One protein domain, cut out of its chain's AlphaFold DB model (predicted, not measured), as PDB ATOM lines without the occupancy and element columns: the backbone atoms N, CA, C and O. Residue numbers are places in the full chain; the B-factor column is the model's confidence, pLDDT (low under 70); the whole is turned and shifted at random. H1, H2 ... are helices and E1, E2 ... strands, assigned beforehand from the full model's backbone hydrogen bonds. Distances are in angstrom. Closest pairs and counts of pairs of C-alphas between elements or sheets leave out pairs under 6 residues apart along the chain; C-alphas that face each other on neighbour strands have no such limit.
ATOM      1  N   CYS A 842      54.626  51.732  10.566       82.06
ATOM      2  CA  CYS A 842      54.653  50.823  11.712       82.06
ATOM      3  C   CYS A 842      55.988  50.905  12.479       82.06
ATOM      4  O   CYS A 842      57.042  50.907  11.835       82.06
ATOM      5  N   PRO A 843      55.961  50.915  13.828       86.88
ATOM      6  CA  PRO A 843      57.166  50.851  14.650       86.88
ATOM      7  C   PRO A 843      58.091  49.696  14.243       86.88
ATOM      8  O   PRO A 843      57.620  48.619  13.876       86.88
ATOM      9  N   GLU A 844      59.407  49.902  14.333       84.12
ATOM     10  CA  GLU A 844      60.425  48.950  13.851       84.12
ATOM     11  C   GLU A 844      60.354  47.570  14.539       84.12
ATOM     12  O   GLU A 844      60.778  46.556  13.976       84.12
ATOM     13  N   ASP A 845      59.776  47.497  15.739       86.50
ATOM     14  CA  ASP A 845      59.543  46.258  16.480       86.50
ATOM     15  C   ASP A 845      58.248  45.521  16.070       86.50
ATOM     16  O   ASP A 845      58.109  44.331  16.351       86.50
ATOM     17  N   MET A 846      57.328  46.183  15.363       94.44
ATOM     18  CA  MET A 846      56.054  45.621  14.892       94.44
ATOM     19  C   MET A 846      56.146  45.079  13.449       94.44
ATOM     20  O   MET A 846      57.169  45.161  12.767       94.44
ATOM     21  N   VAL A 847      55.066  44.475  12.964       94.56
ATOM     22  CA  VAL A 847      54.895  43.959  11.601       94.56
ATOM     23  C   VAL A 847      53.646  44.595  11.002       94.56
ATOM     24  O   VAL A 847      52.580  44.547  11.609       94.56
ATOM     25  N   PHE A 848      53.773  45.178   9.811       94.25
ATOM     26  CA  PHE A 848      52.634  45.702   9.057       94.25
ATOM     27  C   PHE A 848      51.817  44.565   8.433       94.25
ATOM     28  O   PHE A 848      52.361  43.704   7.734       94.25
ATOM     29  N   ILE A 849      50.506  44.593   8.653       94.12
ATOM     30  CA  ILE A 849      49.523  43.702   8.042       94.12
ATOM     31  C   ILE A 849      48.620  44.556   7.137       94.12
ATOM     32  O   ILE A 849      47.897  45.417   7.642       94.12
ATOM     33  N   PRO A 850      48.622  44.341   5.807       89.38
ATOM     34  CA  PRO A 850      47.832  45.146   4.883       89.38
ATOM     35  C   PRO A 850      46.330  44.897   5.051       89.38
ATOM     36  O   PRO A 850      45.901  43.795   5.418       89.38
ATOM     37  N   ALA A 851      45.526  45.899   4.694       89.38
ATOM     38  CA  ALA A 851      44.065  45.833   4.701       89.38
ATOM     39  C   ALA A 851      43.488  44.735   3.788       89.38
ATOM     40  O   ALA A 851      44.145  44.239   2.866       89.38
ATOM     41  N   GLY A 852      42.221  44.386   4.015       88.19
ATOM     42  CA  GLY A 852      41.411  43.581   3.097       88.19
ATOM     43  C   GLY A 852      40.897  42.265   3.677       88.19
ATOM     44  O   GLY A 852      41.022  41.981   4.869       88.19
ATOM     45  N   SER A 853      40.279  41.461   2.813       92.56
ATOM     46  CA  SER A 853      39.630  40.203   3.189       92.56
ATOM     47  C   SER A 853      40.602  39.052   3.466       92.56
ATOM     48  O   SER A 853      41.725  39.030   2.955       92.56
ATOM     49  N   PHE A 854      40.160  38.075   4.259       93.31
ATOM     50  CA  PHE A 854      40.758  36.744   4.412       93.31
ATOM     51  C   PHE A 854      39.700  35.723   4.892       93.31
ATOM     52  O   PHE A 854      38.670  36.119   5.446       93.31
ATOM     53  N   PRO A 855      39.921  34.406   4.704       91.75
ATOM     54  CA  PRO A 855      39.032  33.381   5.243       91.75
ATOM     55  C   PRO A 855      39.272  33.183   6.748       91.75
ATOM     56  O   PRO A 855      40.297  32.617   7.140       91.75
ATOM     57  N   ILE A 856      38.316  33.595   7.584       94.12
ATOM     58  CA  ILE A 856      38.328  33.384   9.040       94.12
ATOM     59  C   ILE A 856      37.673  32.038   9.413       94.12
ATOM     60  O   ILE A 856      36.821  31.521   8.682       94.12
ATOM     61  N   GLY A 857      38.075  31.446  10.541       91.69
ATOM     62  CA  GLY A 857      37.601  30.144  11.010       91.69
ATOM     63  C   GLY A 857      38.180  28.953  10.236       91.69
ATOM     64  O   GLY A 857      39.215  29.047   9.568       91.69
ATOM     65  N   SER A 858      37.521  27.797  10.335       87.19
ATOM     66  CA  SER A 858      37.999  26.526   9.764       87.19
ATOM     67  C   SER A 858      36.890  25.726   9.078       87.19
ATOM     68  O   SER A 858      35.717  25.789   9.461       87.19
ATOM     69  N   GLN A 859      37.244  24.968   8.033       82.75
ATOM     70  CA  GLN A 859      36.268  24.225   7.227       82.75
ATOM     71  C   GLN A 859      35.576  23.126   8.039       82.75
ATOM     72  O   GLN A 859      36.213  22.412   8.802       82.75
ATOM     73  N   ARG A 860      34.263  22.938   7.844       76.94
ATOM     74  CA  ARG A 860      33.442  21.984   8.625       76.94
ATOM     75  C   ARG A 860      33.870  20.511   8.515       76.94
ATOM     76  O   ARG A 860      33.413  19.695   9.302       76.94
ATOM     77  N   ASN A 861      34.700  20.182   7.530       76.94
ATOM     78  CA  ASN A 861      35.296  18.870   7.270       76.94
ATOM     79  C   ASN A 861      36.791  18.796   7.654       76.94
ATOM     80  O   ASN A 861      37.440  17.786   7.370       76.94
ATOM     81  N   ASP A 862      37.354  19.849   8.251       77.44
ATOM     82  CA  ASP A 862      38.710  19.834   8.788       77.44
ATOM     83  C   ASP A 862      38.765  18.892   9.999       77.44
ATOM     84  O   ASP A 862      38.047  19.078  10.981       77.44
ATOM     85  N   LYS A 863      39.620  17.866   9.922       76.50
ATOM     86  CA  LYS A 863      39.744  16.825  10.952       76.50
ATOM     87  C   LYS A 863      40.264  17.343  12.293       76.50
ATOM     88  O   LYS A 863      40.091  16.652  13.286       76.50
ATOM     89  N   LEU A 864      40.897  18.518  12.309       76.81
ATOM     90  CA  LEU A 864      41.432  19.150  13.516       76.81
ATOM     91  C   LEU A 864      40.515  20.259  14.061       76.81
ATOM     92  O   LEU A 864      40.923  21.021  14.931       76.81
ATOM     93  N   ARG A 865      39.295  20.416  13.531       76.31
ATOM     94  CA  ARG A 865      38.376  21.494  13.917       76.31
ATOM     95  C   ARG A 865      37.800  21.290  15.319       76.31
ATOM     96  O   ARG A 865      36.995  20.385  15.522       76.31
ATOM     97  N   ASN A 866      38.132  22.195  16.238       72.44
ATOM     98  CA  ASN A 866      37.482  22.278  17.545       72.44
ATOM     99  C   ASN A 866      36.025  22.790  17.411       72.44
ATOM    100  O   ASN A 866      35.647  23.398  16.403       72.44
ATOM    101  N   PHE A 867      35.182  22.559  18.421       69.62
ATOM    102  CA  PHE A 867      33.787  23.017  18.439       69.62
ATOM    103  C   PHE A 867      33.666  24.544  18.598       69.62
ATOM    104  O   PHE A 867      32.741  25.134  18.039       69.62
ATOM    105  N   GLN A 868      34.623  25.169  19.294       78.31
ATOM    106  CA  GLN A 868      34.744  26.623  19.470       78.31
ATOM    107  C   GLN A 868      35.151  27.375  18.188       78.31
ATOM    108  O   GLN A 868      34.909  28.577  18.097       78.31
ATOM    109  N   ASP A 869      35.745  26.704  17.191       82.00
ATOM    110  CA  ASP A 869      36.164  27.334  15.933       82.00
ATOM    111  C   ASP A 869      35.003  28.070  15.243       82.00
ATOM    112  O   ASP A 869      33.915  27.512  15.039       82.00
ATOM    113  N   LEU A 870      35.281  29.268  14.718       86.94
ATOM    114  CA  LEU A 870      34.370  29.938  13.789       86.94
ATOM    115  C   LEU A 870      34.065  29.038  12.575       86.94
ATOM    116  O   LEU A 870      34.910  28.281  12.079       86.94
ATOM    117  N   SER A 871      32.821  29.090  12.089       86.31
ATOM    118  CA  SER A 871      32.504  28.555  10.755       86.31
ATOM    119  C   SER A 871      33.230  29.390   9.690       86.31
ATOM    120  O   SER A 871      33.450  30.574   9.937       86.31
ATOM    121  N   PRO A 872      33.561  28.826   8.512       85.69
ATOM    122  CA  PRO A 872      34.226  29.579   7.455       85.69
ATOM    123  C   PRO A 872      33.414  30.808   7.071       85.69
ATOM    124  O   PRO A 872      32.249  30.685   6.683       85.69
ATOM    125  N   ALA A 873      34.044  31.970   7.159       90.38
ATOM    126  CA  ALA A 873      33.495  33.237   6.709       90.38
ATOM    127  C   ALA A 873      34.601  34.066   6.050       90.38
ATOM    128  O   ALA A 873      35.789  33.808   6.241       90.38
ATOM    129  N   GLU A 874      34.209  35.067   5.273       92.56
ATOM    130  CA  GLU A 874      35.122  36.115   4.839       92.56
ATOM    131  C   GLU A 874      35.099  37.226   5.895       92.56
ATOM    132  O   GLU A 874      34.029  37.743   6.221       92.56
ATOM    133  N   ALA A 875      36.261  37.555   6.456       91.31
ATOM    134  CA  ALA A 875      36.439  38.685   7.361       91.31
ATOM    135  C   ALA A 875      37.379  39.706   6.722       91.31
ATOM    136  O   ALA A 875      38.321  39.333   6.023       91.31
ATOM    137  N   THR A 876      37.143  40.988   6.983       92.62
ATOM    138  CA  THR A 876      37.911  42.101   6.417       92.62
ATOM    139  C   THR A 876      38.491  42.931   7.551       92.62
ATOM    140  O   THR A 876      37.742  43.380   8.417       92.62
ATOM    141  N   THR A 877      39.803  43.164   7.539       92.44
ATOM    142  CA  THR A 877      40.458  44.103   8.464       92.44
ATOM    143  C   THR A 877      40.831  45.392   7.734       92.44
ATOM    144  O   THR A 877      41.008  45.404   6.509       92.44
ATOM    145  N   ALA A 878      41.015  46.469   8.497       90.94
ATOM    146  CA  ALA A 878      41.848  47.589   8.066       90.94
ATOM    147  C   ALA A 878      43.322  47.144   7.941       90.94
ATOM    148  O   ALA A 878      43.653  45.977   8.185       90.94
ATOM    149  N   ALA A 879      44.201  48.062   7.548       90.56
ATOM    150  CA  ALA A 879      45.633  47.882   7.744       90.56
ATOM    151  C   ALA A 879      45.971  48.126   9.226       90.56
ATOM    152  O   ALA A 879      45.342  48.964   9.878       90.56
ATOM    153  N   PHE A 880      46.930  47.378   9.772       94.75
ATOM    154  CA  PHE A 880      47.374  47.539  11.159       94.75
ATOM    155  C   PHE A 880      48.813  47.062  11.357       94.75
ATOM    156  O   PHE A 880      49.347  46.267  10.583       94.75
ATOM    157  N   CYS A 881      49.430  47.520  12.439       95.94
ATOM    158  CA  CYS A 881      50.693  47.012  12.954       95.94
ATOM    159  C   CYS A 881      50.409  46.003  14.074       95.94
ATOM    160  O   CYS A 881      49.575  46.281  14.935       95.94
ATOM    161  N   ILE A 882      51.126  44.880  14.119       97.31
ATOM    162  CA  ILE A 882      51.080  43.892  15.216       97.31
ATOM    163  C   ILE A 882      52.483  43.634  15.768       97.31
ATOM    164  O   ILE A 882      53.446  43.632  15.003       97.31
ATOM    165  N   ASP A 883      52.621  43.415  17.074       97.38
ATOM    166  CA  ASP A 883      53.887  42.989  17.678       97.38
ATOM    167  C   ASP A 883      54.433  41.732  16.971       97.38
ATOM    168  O   ASP A 883      53.707  40.781  16.651       97.38
ATOM    169  N   ARG A 884      55.740  41.730  16.698       95.31
ATOM    170  CA  ARG A 884      56.411  40.668  15.935       95.31
ATOM    171  C   ARG A 884      56.434  39.336  16.688       95.31
ATOM    172  O   ARG A 884      56.426  38.289  16.039       95.31
ATOM    173  N   TYR A 885      56.421  39.395  18.013       96.38
ATOM    174  CA  TYR A 885      56.405  38.283  18.958       96.38
ATOM    175  C   TYR A 885      55.364  38.520  20.070       96.38
ATOM    176  O   TYR A 885      54.737  39.575  20.134       96.38
ATOM    177  N   GLU A 886      55.215  37.542  20.960       95.56
ATOM    178  CA  GLU A 886      54.498  37.654  22.239       95.56
ATOM    179  C   GLU A 886      55.079  38.812  23.084       95.56
ATOM    180  O   GLU A 886      56.286  39.076  23.026       95.56
ATOM    181  N   PHE A 887      54.276  39.503  23.903       96.31
ATOM    182  CA  PHE A 887      54.781  40.561  24.796       96.31
ATOM    183  C   PHE A 887      55.831  39.987  25.783       96.31
ATOM    184  O   PHE A 887      55.562  38.940  26.376       96.31
ATOM    185  N   PRO A 888      57.011  40.613  26.014       95.31
ATOM    186  CA  PRO A 888      57.411  41.998  25.706       95.31
ATOM    187  C   PRO A 888      58.036  42.249  24.315       95.31
ATOM    188  O   PRO A 888      58.888  43.123  24.175       95.31
ATOM    189  N   ASN A 889      57.652  41.487  23.285       95.12
ATOM    190  CA  ASN A 889      58.090  41.637  21.891       95.12
ATOM    191  C   ASN A 889      59.627  41.587  21.706       95.12
ATOM    192  O   ASN A 889      60.196  42.225  20.818       95.12
ATOM    193  N   LYS A 890      60.326  40.835  22.571       92.50
ATOM    194  CA  LYS A 890      61.792  40.828  22.668       92.50
ATOM    195  C   LYS A 890      62.355  39.408  22.711       92.50
ATOM    196  O   LYS A 890      62.168  38.685  23.684       92.50
ATOM    197  N   VAL A 891      63.084  39.034  21.660       91.88
ATOM    198  CA  VAL A 891      63.733  37.717  21.521       91.88
ATOM    199  C   VAL A 891      64.665  37.428  22.700       91.88
ATOM    200  O   VAL A 891      65.468  38.278  23.085       91.88
ATOM    201  N   GLY A 892      64.571  36.216  23.249       88.94
ATOM    202  CA  GLY A 892      65.365  35.760  24.394       88.94
ATOM    203  C   GLY A 892      64.768  36.073  25.773       88.94
ATOM    204  O   GLY A 892      65.187  35.452  26.748       88.94
ATOM    205  N   ASN A 893      63.771  36.959  25.875       91.75
ATOM    206  CA  ASN A 893      62.957  37.088  27.086       91.75
ATOM    207  C   ASN A 893      61.949  35.922  27.181       91.75
ATOM    208  O   ASN A 893      61.565  35.347  26.165       91.75
ATOM    209  N   ILE A 894      61.472  35.606  28.386       92.25
ATOM    210  CA  ILE A 894      60.256  34.793  28.564       92.25
ATOM    211  C   ILE A 894      59.029  35.678  28.237       92.25
ATOM    212  O   ILE A 894      59.048  36.859  28.607       92.25
ATOM    213  N   PRO A 895      57.985  35.163  27.555       94.44
ATOM    214  CA  PRO A 895      56.719  35.877  27.379       94.44
ATOM    215  C   PRO A 895      56.091  36.283  28.714       94.44
ATOM    216  O   PRO A 895      56.181  35.551  29.701       94.44
ATOM    217  N   ARG A 896      55.394  37.422  28.757       91.50
ATOM    218  CA  ARG A 896      54.598  37.795  29.933       91.50
ATOM    219  C   ARG A 896      53.278  37.027  29.924       91.50
ATOM    220  O   ARG A 896      52.296  37.454  29.320       91.50
ATOM    221  N   THR A 897      53.282  35.907  30.627       90.44
ATOM    222  CA  THR A 897      52.084  35.165  31.028       90.44
ATOM    223  C   THR A 897      51.588  35.637  32.395       90.44
ATOM    224  O   THR A 897      52.145  36.590  32.948       90.44
ATOM    225  N   GLU A 898      50.545  34.991  32.931       85.19
ATOM    226  CA  GLU A 898      49.965  35.311  34.249       85.19
ATOM    227  C   GLU A 898      49.625  36.813  34.351       85.19
ATOM    228  O   GLU A 898      50.220  37.601  35.095       85.19
ATOM    229  N   VAL A 899      48.707  37.209  33.460       76.56
ATOM    230  CA  VAL A 899      48.115  38.547  33.356       76.56
ATOM    231  C   VAL A 899      46.638  38.453  32.989       76.56
ATOM    232  O   VAL A 899      46.238  37.673  32.116       76.56
ATOM    233  N   THR A 900      45.829  39.293  33.625       81.00
ATOM    234  CA  THR A 900      44.421  39.494  33.268       81.00
ATOM    235  C   THR A 900      44.280  40.189  31.911       81.00
ATOM    236  O   THR A 900      45.189  40.878  31.430       81.00
ATOM    237  N   TRP A 901      43.089  40.104  31.316       92.81
ATOM    238  CA  TRP A 901      42.757  40.866  30.109       92.81
ATOM    239  C   TRP A 901      42.880  42.384  30.333       92.81
ATOM    240  O   TRP A 901      43.274  43.125  29.430       92.81
ATOM    241  N   GLN A 902      42.562  42.858  31.544       79.31
ATOM    242  CA  GLN A 902      42.655  44.277  31.890       79.31
ATOM    243  C   GLN A 902      44.105  44.766  31.972       79.31
ATOM    244  O   GLN A 902      44.391  45.869  31.511       79.31
ATOM    245  N   GLU A 903      45.021  43.966  32.519       77.06
ATOM    246  CA  GLU A 903      46.453  44.292  32.556       77.06
ATOM    247  C   GLU A 903      47.072  44.245  31.162       77.06
ATOM    248  O   GLU A 903      47.742  45.198  30.772       77.06
ATOM    249  N   ALA A 904      46.779  43.202  30.379       88.75
ATOM    250  CA  ALA A 904      47.215  43.088  28.989       88.75
ATOM    251  C   ALA A 904      46.774  44.309  28.153       88.75
ATOM    252  O   ALA A 904      47.579  44.927  27.452       88.75
ATOM    253  N   MET A 905      45.512  44.734  28.301       87.75
ATOM    254  CA  MET A 905      45.005  45.968  27.693       87.75
ATOM    255  C   MET A 905      45.715  47.219  28.232       87.75
ATOM    256  O   MET A 905      46.106  48.079  27.444       87.75
ATOM    257  N   ARG A 906      45.905  47.335  29.554       81.25
ATOM    258  CA  ARG A 906      46.562  48.492  30.187       81.25
ATOM    259  C   ARG A 906      48.007  48.652  29.706       81.25
ATOM    260  O   ARG A 906      48.397  49.770  29.385       81.25
ATOM    261  N   VAL A 907      48.767  47.562  29.601       81.25
ATOM    262  CA  VAL A 907      50.154  47.572  29.108       81.25
ATOM    263  C   VAL A 907      50.213  48.016  27.647       81.25
ATOM    264  O   VAL A 907      50.981  48.924  27.333       81.25
ATOM    265  N   CYS A 908      49.366  47.475  26.763       88.12
ATOM    266  CA  CYS A 908      49.319  47.956  25.378       88.12
ATOM    267  C   CYS A 908      48.949  49.447  25.298       88.12
ATOM    268  O   CYS A 908      49.605  50.193  24.570       88.12
ATOM    269  N   ASN A 909      47.965  49.901  26.082       84.50
ATOM    270  CA  ASN A 909      47.540  51.304  26.099       84.50
ATOM    271  C   ASN A 909      48.660  52.252  26.577       84.50
ATOM    272  O   ASN A 909      48.843  53.315  25.985       84.50
ATOM    273  N   ILE A 910      49.442  51.864  27.594       77.75
ATOM    274  CA  ILE A 910      50.613  52.624  28.078       77.75
ATOM    275  C   ILE A 910      51.675  52.786  26.975       77.75
ATOM    276  O   ILE A 910      52.330  53.820  26.895       77.75
ATOM    277  N   LEU A 911      51.811  51.799  26.086       82.62
ATOM    278  CA  LEU A 911      52.759  51.810  24.966       82.62
ATOM    279  C   LEU A 911      52.248  52.566  23.723       82.62
ATOM    280  O   LEU A 911      52.875  52.488  22.664       82.62
ATOM    281  N   GLY A 912      51.104  53.257  23.806       84.50
ATOM    282  CA  GLY A 912      50.463  53.900  22.651       84.50
ATOM    283  C   GLY A 912      49.912  52.899  21.625       84.50
ATOM    284  O   GLY A 912      49.829  53.201  20.433       84.50
ATOM    285  N   ARG A 913      49.588  51.685  22.083       93.31
ATOM    286  CA  ARG A 913      49.046  50.557  21.312       93.31
ATOM    287  C   ARG A 913      47.694  50.144  21.918       93.31
ATOM    288  O   ARG A 913      47.172  50.796  22.817       93.31
ATOM    289  N   ARG A 914      47.116  49.047  21.436       96.25
ATOM    290  CA  ARG A 914      45.910  48.389  21.971       96.25
ATOM    291  C   ARG A 914      46.081  46.871  21.902       96.25
ATOM    292  O   ARG A 914      47.011  46.393  21.260       96.25
ATOM    293  N   LEU A 915      45.180  46.092  22.502       97.06
ATOM    294  CA  LEU A 915      45.091  44.668  22.152       97.06
ATOM    295  C   LEU A 915      44.577  44.510  20.712       97.06
ATOM    296  O   LEU A 915      43.666  45.226  20.278       97.06
ATOM    297  N   CYS A 916      45.134  43.541  19.987       97.62
ATOM    298  CA  CYS A 916      44.629  43.118  18.680       97.62
ATOM    299  C   CYS A 916      43.180  42.622  18.781       97.62
ATOM    300  O   CYS A 916      42.777  42.120  19.835       97.62
ATOM    301  N   THR A 917      42.383  42.741  17.720       97.75
ATOM    302  CA  THR A 917      41.111  42.004  17.634       97.75
ATOM    303  C   THR A 917      41.362  40.540  17.265       97.75
ATOM    304  O   THR A 917      42.442  40.161  16.809       97.75
ATOM    305  N   GLU A 918      40.348  39.700  17.450       97.44
ATOM    306  CA  GLU A 918      40.353  38.313  16.979       97.44
ATOM    307  C   GLU A 918      40.649  38.193  15.468       97.44
ATOM    308  O   GLU A 918      41.419  37.329  15.044       97.44
ATOM    309  N   GLU A 919      40.043  39.057  14.654       97.44
ATOM    310  CA  GLU A 919      40.178  39.060  13.197       97.44
ATOM    311  C   GLU A 919      41.590  39.474  12.762       97.44
ATOM    312  O   GLU A 919      42.173  38.861  11.866       97.44
ATOM    313  N   GLU A 920      42.158  40.484  13.423       97.81
ATOM    314  CA  GLU A 920      43.536  40.940  13.221       97.81
ATOM    315  C   GLU A 920      44.542  39.842  13.575       97.81
ATOM    316  O   GLU A 920      45.419  39.509  12.772       97.81
ATOM    317  N   TRP A 921      44.366  39.227  14.746       98.25
ATOM    318  CA  TRP A 921      45.204  38.134  15.223       98.25
ATOM    319  C   TRP A 921      45.171  36.941  14.253       98.25
ATOM    320  O   TRP A 921      46.217  36.433  13.838       98.25
ATOM    321  N   GLU A 922      43.979  36.522  13.811       98.12
ATOM    322  CA  GLU A 922      43.855  35.388  12.892       98.12
ATOM    323  C   GLU A 922      44.439  35.700  11.503       98.12
ATOM    324  O   GLU A 922      45.109  34.842  10.919       98.12
ATOM    325  N   ARG A 923      44.269  36.929  10.993       97.00
ATOM    326  CA  ARG A 923      44.898  37.383   9.739       97.00
ATOM    327  C   ARG A 923      46.425  37.355   9.838       97.00
ATOM    328  O   ARG A 923      47.085  36.834   8.934       97.00
ATOM    329  N   ALA A 924      46.980  37.868  10.936       97.44
ATOM    330  CA  ALA A 924      48.416  37.879  11.201       97.44
ATOM    331  C   ALA A 924      49.005  36.459  11.297       97.44
ATOM    332  O   ALA A 924      50.086  36.207  10.751       97.44
ATOM    333  N   CYS A 925      48.271  35.523  11.913       97.75
ATOM    334  CA  CYS A 925      48.648  34.112  12.011       97.75
ATOM    335  C   CYS A 925      48.604  33.404  10.647       97.75
ATOM    336  O   CYS A 925      49.595  32.810  10.224       97.75
ATOM    337  N   LYS A 926      47.473  33.486   9.931       95.69
ATOM    338  CA  LYS A 926      47.235  32.745   8.676       95.69
ATOM    339  C   LYS A 926      48.093  33.204   7.493       95.69
ATOM    340  O   LYS A 926      48.243  32.459   6.521       95.69
ATOM    341  N   GLY A 927      48.630  34.423   7.542       93.75
ATOM    342  CA  GLY A 927      49.418  34.998   6.452       93.75
ATOM    343  C   GLY A 927      48.607  35.264   5.168       93.75
ATOM    344  O   GLY A 927      47.409  34.976   5.106       93.75
ATOM    345  N   PRO A 928      49.260  35.740   4.089       89.75
ATOM    346  CA  PRO A 928      48.621  35.928   2.779       89.75
ATOM    347  C   PRO A 928      48.036  34.641   2.176       89.75
ATOM    348  O   PRO A 928      47.149  34.696   1.330       89.75
ATOM    349  N   ALA A 929      48.551  33.476   2.587       88.94
ATOM    350  CA  ALA A 929      48.186  32.169   2.045       88.94
ATOM    351  C   ALA A 929      47.008  31.486   2.774       88.94
ATOM    352  O   ALA A 929      46.584  30.411   2.348       88.94
ATOM    353  N   GLY A 930      46.479  32.073   3.856       91.44
ATOM    354  CA  GLY A 930      45.313  31.536   4.568       91.44
ATOM    355  C   GLY A 930      45.564  30.203   5.292       91.44
ATOM    356  O   GLY A 930      44.641  29.392   5.392       91.44
ATOM    357  N   THR A 931      46.796  29.923   5.732       92.56
ATOM    358  CA  THR A 931      47.216  28.579   6.169       92.56
ATOM    359  C   THR A 931      46.693  28.176   7.553       92.56
ATOM    360  O   THR A 931      46.421  29.016   8.405       92.56
ATOM    361  N   ARG A 932      46.549  26.864   7.800       92.31
ATOM    362  CA  ARG A 932      46.045  26.313   9.079       92.31
ATOM    363  C   ARG A 932      46.935  26.672  10.279       92.31
ATOM    364  O   ARG A 932      46.412  26.911  11.365       92.31
ATOM    365  N   PHE A 933      48.245  26.699  10.067       94.69
ATOM    366  CA  PHE A 933      49.285  27.136  10.999       94.69
ATOM    367  C   PHE A 933      50.118  28.247  10.322       94.69
ATOM    368  O   PHE A 933      50.096  28.336   9.087       94.69
ATOM    369  N   PRO A 934      50.907  29.050  11.064       95.06
ATOM    370  CA  PRO A 934      51.702  30.146  10.501       95.06
ATOM    371  C   PRO A 934      52.616  29.702   9.356       95.06
ATOM    372  O   PRO A 934      52.751  30.375   8.337       95.06
ATOM    373  N   TYR A 935      53.191  28.512   9.516       93.94
ATOM    374  CA  TYR A 935      54.201  27.930   8.642       93.94
ATOM    375  C   TYR A 935      53.647  26.957   7.581       93.94
ATOM    376  O   TYR A 935      54.437  26.369   6.837       93.94
ATOM    377  N   GLY A 936      52.326  26.725   7.515       93.94
ATOM    378  CA  GLY A 936      51.723  25.809   6.538       93.94
ATOM    379  C   GLY A 936      50.426  25.121   6.979       93.94
ATOM    380  O   GLY A 936      49.788  25.492   7.958       93.94
ATOM    381  N   ASN A 937      50.010  24.101   6.221       92.75
ATOM    382  CA  ASN A 937      48.737  23.395   6.438       92.75
ATOM    383  C   ASN A 937      48.858  22.066   7.203       92.75
ATOM    384  O   ASN A 937      47.847  21.540   7.668       92.75
ATOM    385  N   THR A 938      50.068  21.535   7.355       90.94
ATOM    386  CA  THR A 938      50.366  20.318   8.125       90.94
ATOM    387  C   THR A 938      51.055  20.727   9.418       90.94
ATOM    388  O   THR A 938      51.949  21.567   9.362       90.94
ATOM    389  N   TRP A 939      50.651  20.153  10.552       90.56
ATOM    390  CA  TRP A 939      51.307  20.382  11.841       90.56
ATOM    391  C   TRP A 939      52.724  19.796  11.855       90.56
ATOM    392  O   TRP A 939      52.984  18.759  11.242       90.56
ATOM    393  N   ASP A 940      53.631  20.468  12.555       88.50
ATOM    394  CA  ASP A 940      55.025  20.075  12.732       88.50
ATOM    395  C   ASP A 940      55.438  20.371  14.193       88.50
ATOM    396  O   ASP A 940      55.678  21.540  14.528       88.50
ATOM    397  N   PRO A 941      55.527  19.350  15.074       85.06
ATOM    398  CA  PRO A 941      55.783  19.527  16.510       85.06
ATOM    399  C   PRO A 941      57.164  20.107  16.846       85.06
ATOM    400  O   PRO A 941      57.471  20.305  18.023       85.06
ATOM    401  N   GLN A 942      58.031  20.344  15.856       87.94
ATOM    402  CA  GLN A 942      59.331  20.984  16.069       87.94
ATOM    403  C   GLN A 942      59.347  22.469  15.692       87.94
ATOM    404  O   GLN A 942      60.224  23.196  16.166       87.94
ATOM    405  N   ARG A 943      58.393  22.943  14.874       91.69
ATOM    406  CA  ARG A 943      58.411  24.320  14.349       91.69
ATOM    407  C   ARG A 943      57.994  25.381  15.341       91.69
ATOM    408  O   ARG A 943      58.573  26.456  15.286       91.69
ATOM    409  N   CYS A 944      57.025  25.078  16.195       92.19
ATOM    410  CA  CYS A 944      56.551  25.932  17.279       92.19
ATOM    411  C   CYS A 944      56.649  25.176  18.609       92.19
ATOM    412  O   CYS A 944      56.802  23.949  18.629       92.19
ATOM    413  N   ASN A 945      56.541  25.899  19.722       92.31
ATOM    414  CA  ASN A 945      56.515  25.292  21.045       92.31
ATOM    415  C   ASN A 945      55.101  24.772  21.375       92.31
ATOM    416  O   ASN A 945      54.349  25.422  22.083       92.31
ATOM    417  N   THR A 946      54.710  23.639  20.798       88.50
ATOM    418  CA  THR A 946      53.442  22.931  21.084       88.50
ATOM    419  C   THR A 946      53.720  21.684  21.929       88.50
ATOM    420  O   THR A 946      54.886  21.404  22.214       88.50
ATOM    421  N   GLU A 947      52.710  20.854  22.213       82.19
ATOM    422  CA  GLU A 947      52.964  19.439  22.537       82.19
ATOM    423  C   GLU A 947      53.938  18.785  21.535       82.19
ATOM    424  O   GLU A 947      54.047  19.191  20.367       82.19
ATOM    425  N   ASP A 948      54.657  17.754  21.983       76.56
ATOM    426  CA  ASP A 948      55.529  16.972  21.108       76.56
ATOM    427  C   ASP A 948      54.804  15.851  20.335       76.56
ATOM    428  O   ASP A 948      53.615  15.595  20.499       76.56
ATOM    429  N   ALA A 949      55.539  15.144  19.470       74.06
ATOM    430  CA  ALA A 949      55.000  14.066  18.633       74.06
ATOM    431  C   ALA A 949      54.474  12.830  19.407       74.06
ATOM    432  O   ALA A 949      54.066  11.853  18.778       74.06
ATOM    433  N   ARG A 950      54.535  12.837  20.745       73.50
ATOM    434  CA  ARG A 950      54.046  11.790  21.654       73.50
ATOM    435  C   ARG A 950      52.837  12.256  22.480       73.50
ATOM    436  O   ARG A 950      52.340  11.455  23.264       73.50
ATOM    437  N   GLY A 951      52.386  13.504  22.317       69.12
ATOM    438  CA  GLY A 951      51.338  14.108  23.146       69.12
ATOM    439  C   GLY A 951      51.827  14.502  24.542       69.12
ATOM    440  O   GLY A 951      51.085  14.380  25.510       69.12
ATOM    441  N   LEU A 952      53.104  14.884  24.673       68.25
ATOM    442  CA  LEU A 952      53.649  15.410  25.927       68.25
ATOM    443  C   LEU A 952      53.676  16.939  25.898       68.25
ATOM    444  O   LEU A 952      54.261  17.535  24.985       68.25
ATOM    445  N   GLU A 953      53.077  17.536  26.929       76.00
ATOM    446  CA  GLU A 953      53.099  18.969  27.230       76.00
ATOM    447  C   GLU A 953      54.531  19.522  27.320       76.00
ATOM    448  O   GLU A 953      55.484  18.817  27.677       76.00
ATOM    449  N   ARG A 954      54.685  20.818  27.032       82.38
ATOM    450  CA  ARG A 954      55.940  21.561  27.203       82.38
ATOM    451  C   ARG A 954      55.737  22.794  28.072       82.38
ATOM    452  O   ARG A 954      54.662  23.388  28.105       82.38
ATOM    453  N   THR A 955      56.806  23.233  28.723       86.38
ATOM    454  CA  THR A 955      56.867  24.551  29.366       86.38
ATOM    455  C   THR A 955      56.931  25.665  28.322       86.38
ATOM    456  O   THR A 955      57.364  25.439  27.190       86.38
ATOM    457  N   VAL A 956      56.575  26.887  28.721       90.19
ATOM    458  CA  VAL A 956      56.860  28.094  27.932       90.19
ATOM    459  C   VAL A 956      58.375  28.201  27.697       90.19
ATOM    460  O   VAL A 956      59.182  27.949  28.594       90.19
ATOM    461  N   GLU A 957      58.760  28.538  26.470       93.19
ATOM    462  CA  GLU A 957      60.134  28.763  26.023       93.19
ATOM    463  C   GLU A 957      60.369  30.270  25.818       93.19
ATOM    464  O   GLU A 957      59.433  31.061  25.676       93.19
ATOM    465  N   ALA A 958      61.636  30.691  25.781       93.88
ATOM    466  CA  ALA A 958      61.980  32.080  25.482       93.88
ATOM    467  C   ALA A 958      61.517  32.489  24.070       93.88
ATOM    468  O   ALA A 958      61.624  31.708  23.119       93.88
ATOM    469  N   ILE A 959      61.060  33.733  23.933       94.81
ATOM    470  CA  ILE A 959      60.559  34.335  22.691       94.81
ATOM    471  C   ILE A 959      61.564  34.132  21.551       94.81
ATOM    472  O   ILE A 959      62.756  34.424  21.705       94.81
ATOM    473  N   GLY A 960      61.092  33.663  20.391       88.50
ATOM    474  CA  GLY A 960      61.929  33.447  19.210       88.50
ATOM    475  C   GLY A 960      62.884  32.246  19.285       88.50
ATOM    476  O   GLY A 960      63.648  32.031  18.341       88.50
ATOM    477  N   SER A 961      62.826  31.424  20.342       92.31
ATOM    478  CA  SER A 961      63.497  30.107  20.421       92.31
ATOM    479  C   SER A 961      63.122  29.169  19.265       92.31
ATOM    480  O   SER A 961      63.905  28.298  18.874       92.31
ATOM    481  N   ARG A 962      61.939  29.385  18.679       92.56
ATOM    482  CA  ARG A 962      61.361  28.640  17.561       92.56
ATOM    483  C   ARG A 962      61.314  29.506  16.289       92.56
ATOM    484  O   ARG A 962      60.235  29.831  15.805       92.56
ATOM    485  N   PRO A 963      62.452  29.842  15.645       91.69
ATOM    486  CA  PRO A 963      62.480  30.747  14.484       91.69
ATOM    487  C   PRO A 963      61.762  30.210  13.227       91.69
ATOM    488  O   PRO A 963      61.604  30.938  12.247       91.69
ATOM    489  N   ALA A 964      61.319  28.947  13.237       92.50
ATOM    490  CA  ALA A 964      60.453  28.361  12.215       92.50
ATOM    491  C   ALA A 964      58.944  28.570  12.483       92.50
ATOM    492  O   ALA A 964      58.131  28.310  11.590       92.50
ATOM    493  N   CYS A 965      58.562  29.064  13.666       94.44
ATOM    494  CA  CYS A 965      57.192  29.389  14.062       94.44
ATOM    495  C   CYS A 965      56.757  30.750  13.498       94.44
ATOM    496  O   CYS A 965      56.396  31.659  14.236       94.44
ATOM    497  N   ARG A 966      56.849  30.925  12.176       95.62
ATOM    498  CA  ARG A 966      56.700  32.230  11.516       95.62
ATOM    499  C   ARG A 966      55.563  32.223  10.499       95.62
ATOM    500  O   ARG A 966      55.482  31.304   9.685       95.62
ATOM    501  N   SER A 967      54.715  33.251  10.530       96.44
ATOM    502  CA  SER A 967      53.620  33.448   9.578       96.44
ATOM    503  C   SER A 967      54.100  33.974   8.229       96.44
ATOM    504  O   SER A 967      55.203  34.510   8.102       96.44
ATOM    505  N   GLY A 968      53.233  33.895   7.216       90.94
ATOM    506  CA  GLY A 968      53.491  34.483   5.898       90.94
ATOM    507  C   GLY A 968      53.638  36.015   5.882       90.94
ATOM    508  O   GLY A 968      54.166  36.540   4.908       90.94
ATOM    509  N   TYR A 969      53.214  36.726   6.938       92.88
ATOM    510  CA  TYR A 969      53.514  38.157   7.135       92.88
ATOM    511  C   TYR A 969      54.808  38.393   7.929       92.88
ATOM    512  O   TYR A 969      55.326  39.505   7.966       92.88
ATOM    513  N   GLY A 970      55.365  37.349   8.545       92.94
ATOM    514  CA  GLY A 970      56.593  37.424   9.324       92.94
ATOM    515  C   GLY A 970      56.403  37.611  10.830       92.94
ATOM    516  O   GLY A 970      57.403  37.880  11.494       92.94
ATOM    517  N   VAL A 971      55.178  37.444  11.340       96.38
ATOM    518  CA  VAL A 971      54.838  37.413  12.775       96.38
ATOM    519  C   VAL A 971      55.181  36.035  13.347       96.38
ATOM    520  O   VAL A 971      54.992  35.028  12.661       96.38
ATOM    521  N   PHE A 972      55.704  35.974  14.568       95.94
ATOM    522  CA  PHE A 972      56.216  34.750  15.189       95.94
ATOM    523  C   PHE A 972      55.360  34.262  16.360       95.94
ATOM    524  O   PHE A 972      54.601  35.034  16.947       95.94
ATOM    525  N   ASP A 973      55.529  32.985  16.703       93.56
ATOM    526  CA  ASP A 973      55.048  32.374  17.948       93.56
ATOM    527  C   ASP A 973      53.515  32.502  18.119       93.56
ATOM    528  O   ASP A 973      52.996  32.770  19.189       93.56
ATOM    529  N   MET A 974      52.780  32.323  17.008       94.25
ATOM    530  CA  MET A 974      51.304  32.402  16.919       94.25
ATOM    531  C   MET A 974      50.604  31.019  17.008       94.25
ATOM    532  O   MET A 974      49.426  30.900  16.684       94.25
ATOM    533  N   SER A 975      51.324  29.940  17.331       91.38
ATOM    534  CA  SER A 975      50.810  28.553  17.282       91.38
ATOM    535  C   SER A 975      51.543  27.658  18.283       91.38
ATOM    536  O   SER A 975      52.299  26.766  17.900       91.38
ATOM    537  N   GLY A 976      51.348  27.918  19.570       87.31
ATOM    538  CA  GLY A 976      52.141  27.357  20.660       87.31
ATOM    539  C   GLY A 976      52.864  28.464  21.424       87.31
ATOM    540  O   GLY A 976      52.724  29.640  21.112       87.31
ATOM    541  N   ASN A 977      53.681  28.055  22.388       93.06
ATOM    542  CA  ASN A 977      54.281  28.882  23.426       93.06
ATOM    543  C   ASN A 977      53.207  29.437  24.374       93.06
ATOM    544  O   ASN A 977      52.861  28.730  25.325       93.06
ATOM    545  N   VAL A 978      52.580  30.578  24.078       94.81
ATOM    546  CA  VAL A 978      51.403  31.070  24.818       94.81
ATOM    547  C   VAL A 978      50.170  31.209  23.918       94.81
ATOM    548  O   VAL A 978      50.258  31.537  22.737       94.81
ATOM    549  N   LYS A 979      48.986  30.997  24.500       95.25
ATOM    550  CA  LYS A 979      47.720  31.487  23.933       95.25
ATOM    551  C   LYS A 979      47.529  32.950  24.341       95.25
ATOM    552  O   LYS A 979      48.025  33.356  25.391       95.25
ATOM    553  N   GLU A 980      46.835  33.747  23.535       97.75
ATOM    554  CA  GLU A 980      46.880  35.211  23.672       97.75
ATOM    555  C   GLU A 980      45.518  35.884  23.835       97.75
ATOM    556  O   GLU A 980      44.563  35.580  23.117       97.75
ATOM    557  N   TRP A 981      45.454  36.866  24.738       98.00
ATOM    558  CA  TRP A 981      44.331  37.791  24.860       98.00
ATOM    559  C   TRP A 981      44.119  38.636  23.596       98.00
ATOM    560  O   TRP A 981      45.053  39.242  23.074       98.00
ATOM    561  N   THR A 982      42.858  38.783  23.180       98.00
ATOM    562  CA  THR A 982      42.435  39.777  22.179       98.00
ATOM    563  C   THR A 982      41.395  40.735  22.761       98.00
ATOM    564  O   THR A 982      40.749  40.447  23.767       98.00
ATOM    565  N   SER A 983      41.210  41.902  22.146       96.19
ATOM    566  CA  SER A 983      40.218  42.897  22.577       96.19
ATOM    567  C   SER A 983      38.764  42.422  22.409       96.19
ATOM    568  O   SER A 983      37.880  42.875  23.149       96.19
ATOM    569  N   SER A 984      38.522  41.490  21.480       94.94
ATOM    570  CA  SER A 984      37.204  40.955  21.127       94.94
ATOM    571  C   SER A 984      36.506  40.276  22.312       94.94
ATOM    572  O   SER A 984      37.091  39.471  23.037       94.94
ATOM    573  N   SER A 985      35.222  40.585  22.506       92.25
ATOM    574  CA  SER A 985      34.348  39.869  23.449       92.25
ATOM    575  C   SER A 985      33.767  38.609  22.811       92.25
ATOM    576  O   SER A 985      33.538  38.575  21.600       92.25
ATOM    577  N   TRP A 986      33.504  37.575  23.611       86.50
ATOM    578  CA  TRP A 986      33.001  36.311  23.083       86.50
ATOM    579  C   TRP A 986      31.536  36.430  22.596       86.50
ATOM    580  O   TRP A 986      30.676  36.932  23.327       86.50
ATOM    581  N   PRO A 987      31.201  35.989  21.364       78.62
ATOM    582  CA  PRO A 987      29.853  36.140  20.819       78.62
ATOM    583  C   PRO A 987      28.785  35.408  21.641       78.62
ATOM    584  O   PRO A 987      28.756  34.184  21.703       78.62
ATOM    585  N   GLY A 988      27.858  36.174  22.220       65.81
ATOM    586  CA  GLY A 988      26.738  35.654  23.014       65.81
ATOM    587  C   GLY A 988      26.996  35.569  24.519       65.81
ATOM    588  O   GLY A 988      26.031  35.403  25.256       65.81
ATOM    589  N   HIS A 989      28.239  35.755  24.971       61.16
ATOM    590  CA  HIS A 989      28.633  35.674  26.379       61.16
ATOM    591  C   HIS A 989      29.110  37.060  26.863       61.16
ATOM    592  O   HIS A 989      30.288  37.400  26.718       61.16
ATOM    593  N   PRO A 990      28.202  37.926  27.359       51.19
ATOM    594  CA  PRO A 990      28.514  39.311  27.713       51.19
ATOM    595  C   PRO A 990      29.332  39.400  29.011       51.19
ATOM    596  O   PRO A 990      28.804  39.639  30.090       51.19
ATOM    597  N   GLY A 991      30.645  39.234  28.877       61.28
ATOM    598  CA  GLY A 991      31.629  39.324  29.956       61.28
ATOM    599  C   GLY A 991      32.944  38.678  29.533       61.28
ATOM    600  O   GLY A 991      34.010  39.259  29.712       61.28
ATOM    601  N   GLU A 992      32.846  37.527  28.871       83.38
ATOM    602  CA  GLU A 992      33.970  36.735  28.375       83.38
ATOM    603  C   GLU A 992      34.706  37.403  27.198       83.38
ATOM    604  O   GLU A 992      34.144  38.160  26.392       83.38
ATOM    605  N   LYS A 993      35.993  37.080  27.082       92.81
ATOM    606  CA  LYS A 993      36.935  37.589  26.084       92.81
ATOM    607  C   LYS A 993      37.506  36.455  25.247       92.81
ATOM    608  O   LYS A 993      37.636  35.323  25.706       92.81
ATOM    609  N   VAL A 994      37.817  36.769  23.990       96.00
ATOM    610  CA  VAL A 994      38.380  35.790  23.060       96.00
ATOM    611  C   VAL A 994      39.884  35.674  23.299       96.00
ATOM    612  O   VAL A 994      40.636  36.629  23.084       96.00
ATOM    613  N   VAL A 995      40.311  34.480  23.695       96.25
ATOM    614  CA  VAL A 995      41.710  34.048  23.661       96.25
ATOM    615  C   VAL A 995      41.957  33.322  22.341       96.25
ATOM    616  O   VAL A 995      41.088  32.597  21.849       96.25
ATOM    617  N   ARG A 996      43.119  33.546  21.727       95.69
ATOM    618  CA  ARG A 996      43.459  33.042  20.390       95.69
ATOM    619  C   ARG A 996      44.752  32.229  20.376       95.69
ATOM    620  O   ARG A 996      45.625  32.398  21.224       95.69
ATOM    621  N   GLY A 997      44.848  31.347  19.381       86.56
ATOM    622  CA  GLY A 997      45.974  30.437  19.210       86.56
ATOM    623  C   GLY A 997      45.877  29.244  20.151       86.56
ATOM    624  O   GLY A 997      44.796  28.701  20.354       86.56
ATOM    625  N   GLY A 998      47.020  28.840  20.693       84.94
ATOM    626  CA  GLY A 998      47.168  27.760  21.661       84.94
ATOM    627  C   GLY A 998      48.582  27.791  22.243       84.94
ATOM    628  O   GLY A 998      49.455  28.466  21.704       84.94
ATOM    629  N   SER A 999      48.798  27.078  23.340       90.06
ATOM    630  CA  SER A 999      49.999  27.161  24.181       90.06
ATOM    631  C   SER A 999      50.952  25.964  24.036       90.06
ATOM    632  O   SER A 999      50.694  25.018  23.290       90.06
ATOM    633  N   SER A1000      52.065  25.986  24.777       85.00
ATOM    634  CA  SER A1000      52.998  24.858  24.928       85.00
ATOM    635  C   SER A1000      52.393  23.621  25.608       85.00
ATOM    636  O   SER A1000      52.914  22.517  25.461       85.00
ATOM    637  N   LEU A1001      51.270  23.801  26.304       80.50
ATOM    638  CA  LEU A1001      50.508  22.769  27.012       80.50
ATOM    639  C   LEU A1001      49.409  22.133  26.136       80.50
ATOM    640  O   LEU A1001      48.465  21.566  26.676       80.50
ATOM    641  N   GLN A1002      49.437  22.334  24.810       80.38
ATOM    642  CA  GLN A1002      48.282  22.050  23.952       80.38
ATOM    643  C   GLN A1002      48.600  21.298  22.637       80.38
ATOM    644  O   GLN A1002      49.667  21.500  22.036       80.38
ATOM    645  N   PRO A1003      47.645  20.471  22.154       77.94
ATOM    646  CA  PRO A1003      47.822  19.558  21.020       77.94
ATOM    647  C   PRO A1003      47.628  20.224  19.650       77.94
ATOM    648  O   PRO A1003      47.174  21.364  19.528       77.94
ATOM    649  N   ASP A1004      47.907  19.469  18.584       74.94
ATOM    650  CA  ASP A1004      47.864  19.909  17.180       74.94
ATOM    651  C   ASP A1004      46.539  20.566  16.737       74.94
ATOM    652  O   ASP A1004      46.543  21.506  15.937       74.94
ATOM    653  N   TRP A1005      45.405  20.111  17.275       78.56
ATOM    654  CA  TRP A1005      44.076  20.671  17.024       78.56
ATOM    655  C   TRP A1005      43.773  21.928  17.848       78.56
ATOM    656  O   TRP A1005      42.941  22.739  17.431       78.56
ATOM    657  N   ALA A1006      44.452  22.140  18.973       82.12
ATOM    658  CA  ALA A1006      44.289  23.325  19.810       82.12
ATOM    659  C   ALA A1006      45.212  24.472  19.369       82.12
ATOM    660  O   ALA A1006      44.817  25.626  19.440       82.12
ATOM    661  N   VAL A1007      46.383  24.195  18.793       88.69
ATOM    662  CA  VAL A1007      47.402  25.212  18.437       88.69
ATOM    663  C   VAL A1007      47.290  25.797  17.013       88.69
ATOM    664  O   VAL A1007      48.263  26.324  16.472       88.69
ATOM    665  N   ARG A1008      46.129  25.708  16.350       92.69
ATOM    666  CA  ARG A1008      45.923  26.203  14.969       92.69
ATOM    667  C   ARG A1008      45.680  27.711  14.925       92.69
ATOM    668  O   ARG A1008      45.105  28.280  15.845       92.69
ATOM    669  N   CYS A1009      45.948  28.340  13.780       95.50
ATOM    670  CA  CYS A1009      45.605  29.749  13.570       95.50
ATOM    671  C   CYS A1009      44.110  30.047  13.722       95.50
ATOM    672  O   CYS A1009      43.771  31.167  14.066       95.50
ATOM    673  N   ALA A1010      43.219  29.081  13.465       93.38
ATOM    674  CA  ALA A1010      41.767  29.237  13.624       93.38
ATOM    675  C   ALA A1010      41.247  28.903  15.041       93.38
ATOM    676  O   ALA A1010      40.044  29.015  15.281       93.38
ATOM    677  N   SER A1011      42.125  28.472  15.954       90.94
ATOM    678  CA  SER A1011      41.755  28.150  17.331       90.94
ATOM    679  C   SER A1011      41.420  29.400  18.132       90.94
ATOM    680  O   SER A1011      42.118  30.419  18.058       90.94
ATOM    681  N   ARG A1012      40.350  29.280  18.917       92.69
ATOM    682  CA  ARG A1012      39.823  30.296  19.823       92.69
ATOM    683  C   ARG A1012      39.238  29.626  21.063       92.69
ATOM    684  O   ARG A1012      38.588  28.589  20.945       92.69
ATOM    685  N   GLU A1013      39.415  30.259  22.209       89.38
ATOM    686  CA  GLU A1013      38.841  29.868  23.499       89.38
ATOM    687  C   GLU A1013      38.200  31.098  24.165       89.38
ATOM    688  O   GLU A1013      38.479  32.244  23.792       89.38
ATOM    689  N   ASN A1014      37.319  30.860  25.130       88.88
ATOM    690  CA  ASN A1014      36.629  31.881  25.908       88.88
ATOM    691  C   ASN A1014      37.138  31.875  27.353       88.88
ATOM    692  O   ASN A1014      37.154  30.821  27.980       88.88
ATOM    693  N   TYR A1015      37.547  33.044  27.850       83.50
ATOM    694  CA  TYR A1015      38.010  33.252  29.229       83.50
ATOM    695  C   TYR A1015      37.345  34.498  29.819       83.50
ATOM    696  O   TYR A1015      37.061  35.465  29.100       83.50
ATOM    697  N   PHE A1016      37.116  34.515  31.127       80.12
ATOM    698  CA  PHE A1016      36.672  35.709  31.839       80.12
ATOM    699  C   PHE A1016      37.821  36.721  32.002       80.12
ATOM    700  O   PHE A1016      38.974  36.324  32.152       80.12
ATOM    701  N   PRO A1017      37.561  38.046  32.019       74.81
ATOM    702  CA  PRO A1017      38.622  39.058  31.931       74.81
ATOM    703  C   PRO A1017      39.630  39.071  33.089       74.81
ATOM    704  O   PRO A1017      40.667  39.718  32.964       74.81
ATOM    705  N   TYR A1018      39.299  38.421  34.207       69.75
ATOM    706  CA  TYR A1018      40.117  38.287  35.417       69.75
ATOM    707  C   TYR A1018      40.947  36.992  35.461       69.75
ATOM    708  O   TYR A1018      41.747  36.820  36.379       69.75
ATOM    709  N   GLU A1019      40.748  36.067  34.522       70.44
ATOM    710  CA  GLU A1019      41.459  34.786  34.512       70.44
ATOM    711  C   GLU A1019      42.920  34.960  34.090       70.44
ATOM    712  O   GLU A1019      43.297  35.923  33.421       70.44
ATOM    713  N   GLN A1020      43.759  34.020  34.515       85.25
ATOM    714  CA  GLN A1020      45.198  34.022  34.275       85.25
ATOM    715  C   GLN A1020      45.679  32.583  34.067       85.25
ATOM    716  O   GLN A1020      45.046  31.633  34.525       85.25
ATOM    717  N   SER A1021      46.802  32.396  33.373       84.38
ATOM    718  CA  SER A1021      47.430  31.079  33.234       84.38
ATOM    719  C   SER A1021      48.912  31.205  32.884       84.38
ATOM    720  O   SER A1021      49.315  32.136  32.182       84.38
ATOM    721  N   LYS A1022      49.701  30.208  33.301       83.62
ATOM    722  CA  LYS A1022      51.149  30.057  33.049       83.62
ATOM    723  C   LYS A1022      51.542  30.049  31.574       83.62
ATOM    724  O   LYS A1022      52.710  30.232  31.265       83.62
ATOM    725  N   ALA A1023      50.580  29.853  30.673       89.19
ATOM    726  CA  ALA A1023      50.772  29.955  29.231       89.19
ATOM    727  C   ALA A1023      49.678  30.797  28.534       89.19
ATOM    728  O   ALA A1023      49.384  30.573  27.361       89.19
ATOM    729  N   LEU A1024      49.061  31.747  29.253       94.38
ATOM    730  CA  LEU A1024      48.168  32.784  28.711       94.38
ATOM    731  C   LEU A1024      48.876  34.139  28.795       94.38
ATOM    732  O   LEU A1024      49.100  34.649  29.892       94.38
ATOM    733  N   GLY A1025      49.233  34.690  27.637       96.19
ATOM    734  CA  GLY A1025      49.869  35.997  27.484       96.19
ATOM    735  C   GLY A1025      49.066  36.912  26.559       96.19
ATOM    736  O   GLY A1025      47.838  36.830  26.477       96.19
ATOM    737  N   PHE A1026      49.754  37.809  25.860       97.88
ATOM    738  CA  PHE A1026      49.152  38.757  24.923       97.88
ATOM    739  C   PHE A1026      50.198  39.331  23.965       97.88
ATOM    740  O   PHE A1026      51.402  39.227  24.210       97.88
ATOM    741  N   ARG A1027      49.725  40.012  22.918       97.38
ATOM    742  CA  ARG A1027      50.536  40.930  22.117       97.38
ATOM    743  C   ARG A1027      49.715  42.135  21.661       97.38
ATOM    744  O   ARG A1027      48.483  42.070  21.594       97.38
ATOM    745  N   CYS A1028      50.387  43.240  21.377       97.31
ATOM    746  CA  CYS A1028      49.748  44.503  21.042       97.31
ATOM    747  C   CYS A1028      49.606  44.712  19.524       97.31
ATOM    748  O   CYS A1028      50.394  44.225  18.714       97.31
ATOM    749  N   CYS A1029      48.601  45.500  19.151       97.00
ATOM    750  CA  CYS A1029      48.391  46.047  17.816       97.00
ATOM    751  C   CYS A1029      48.312  47.584  17.877       97.00
ATOM    752  O   CYS A1029      47.918  48.155  18.894       97.00
ATOM    753  N   LYS A1030      48.657  48.265  16.783       94.00
ATOM    754  CA  LYS A1030      48.477  49.715  16.584       94.00
ATOM    755  C   LYS A1030      47.781  49.908  15.240       94.00
ATOM    756  O   LYS A1030      48.159  49.265  14.263       94.00
ATOM    757  N   ASP A1031      46.775  50.770  15.183       87.25
ATOM    758  CA  ASP A1031      46.149  51.149  13.916       87.25
ATOM    759  C   ASP A1031      47.188  51.834  13.011       87.25
ATOM    760  O   ASP A1031      47.908  52.729  13.460       87.25
ATOM    761  N   SER A1032      47.292  51.409  11.748       74.38
ATOM    762  CA  SER A1032      48.102  52.114  10.748       74.38
ATOM    763  C   SER A1032      47.184  53.002   9.920       74.38
ATOM    764  O   SER A1032      46.247  52.499   9.304       74.38
ATOM    765  N   ASN A1033      47.467  54.301   9.865       55.84
ATOM    766  CA  ASN A1033      46.636  55.283   9.159       55.84
ATOM    767  C   ASN A1033      46.844  55.279   7.617       55.84
ATOM    768  O   ASN A1033      46.565  56.290   6.977       55.84
ATOM    769  N   GLU A1034      47.381  54.189   7.050       42.19
ATOM    770  CA  GLU A1034      47.738  54.026   5.623       42.19
ATOM    771  C   GLU A1034      46.509  53.856   4.704       42.19
ATOM    772  O   GLU A1034      45.606  53.061   5.061       42.19
TER     773      GLU A1034
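This is residues 842 to 1034 of the 1034 residues of the protein "Protein kinase domain-containing protein" of Deltaproteobacteria bacterium (UniProt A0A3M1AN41). Little of this compact, rounded body is regular structure: three small sheets, E7-E6-E5-E8, E1-E4-E9 and hairpin E2-E3, surround H2, and H1 covers the first sheet's other face. Of 193 printed residues, 59 lie in four strands, two helices, then five strands, a mixed class; the first sheet is mixed, the others antiparallel. The radius of gyration of the C-alphas is 14.9 A, the spans 42 by 35 by 34 A.

Find C-alpha 846 at (56.054, 45.621, 14.892), where E1, 846-849, begins; then come E2 852-856, E3 873-877, E4 880-883, H1 901-910, H2 918-926, E5 979-985, 15.8 A long, E6 993-996, E7 1012-1015, E8 1024-1026 and E9 1028-1031, which ends at C-alpha 1031 at (46.149, 51.149, 13.916).

H1 and H2 lie on opposite faces of E7-E6-E5-E8, making three layers; the closest C-alphas of H2 and E5, Glu 918 and Thr 982, are 5.8 A apart. In the meander E5 E6 E7, successive antiparallel neighbours, look for N 980 and O 996, 2.9 A, and N 995 and O 1013, 2.9 A. Every O i to N i+4 pair in H1 and H2 is within hydrogen-bond range.

The printed part has no cut; the long link H2 to E5 has 52 residues. Residues 988-991, among others, are under 70.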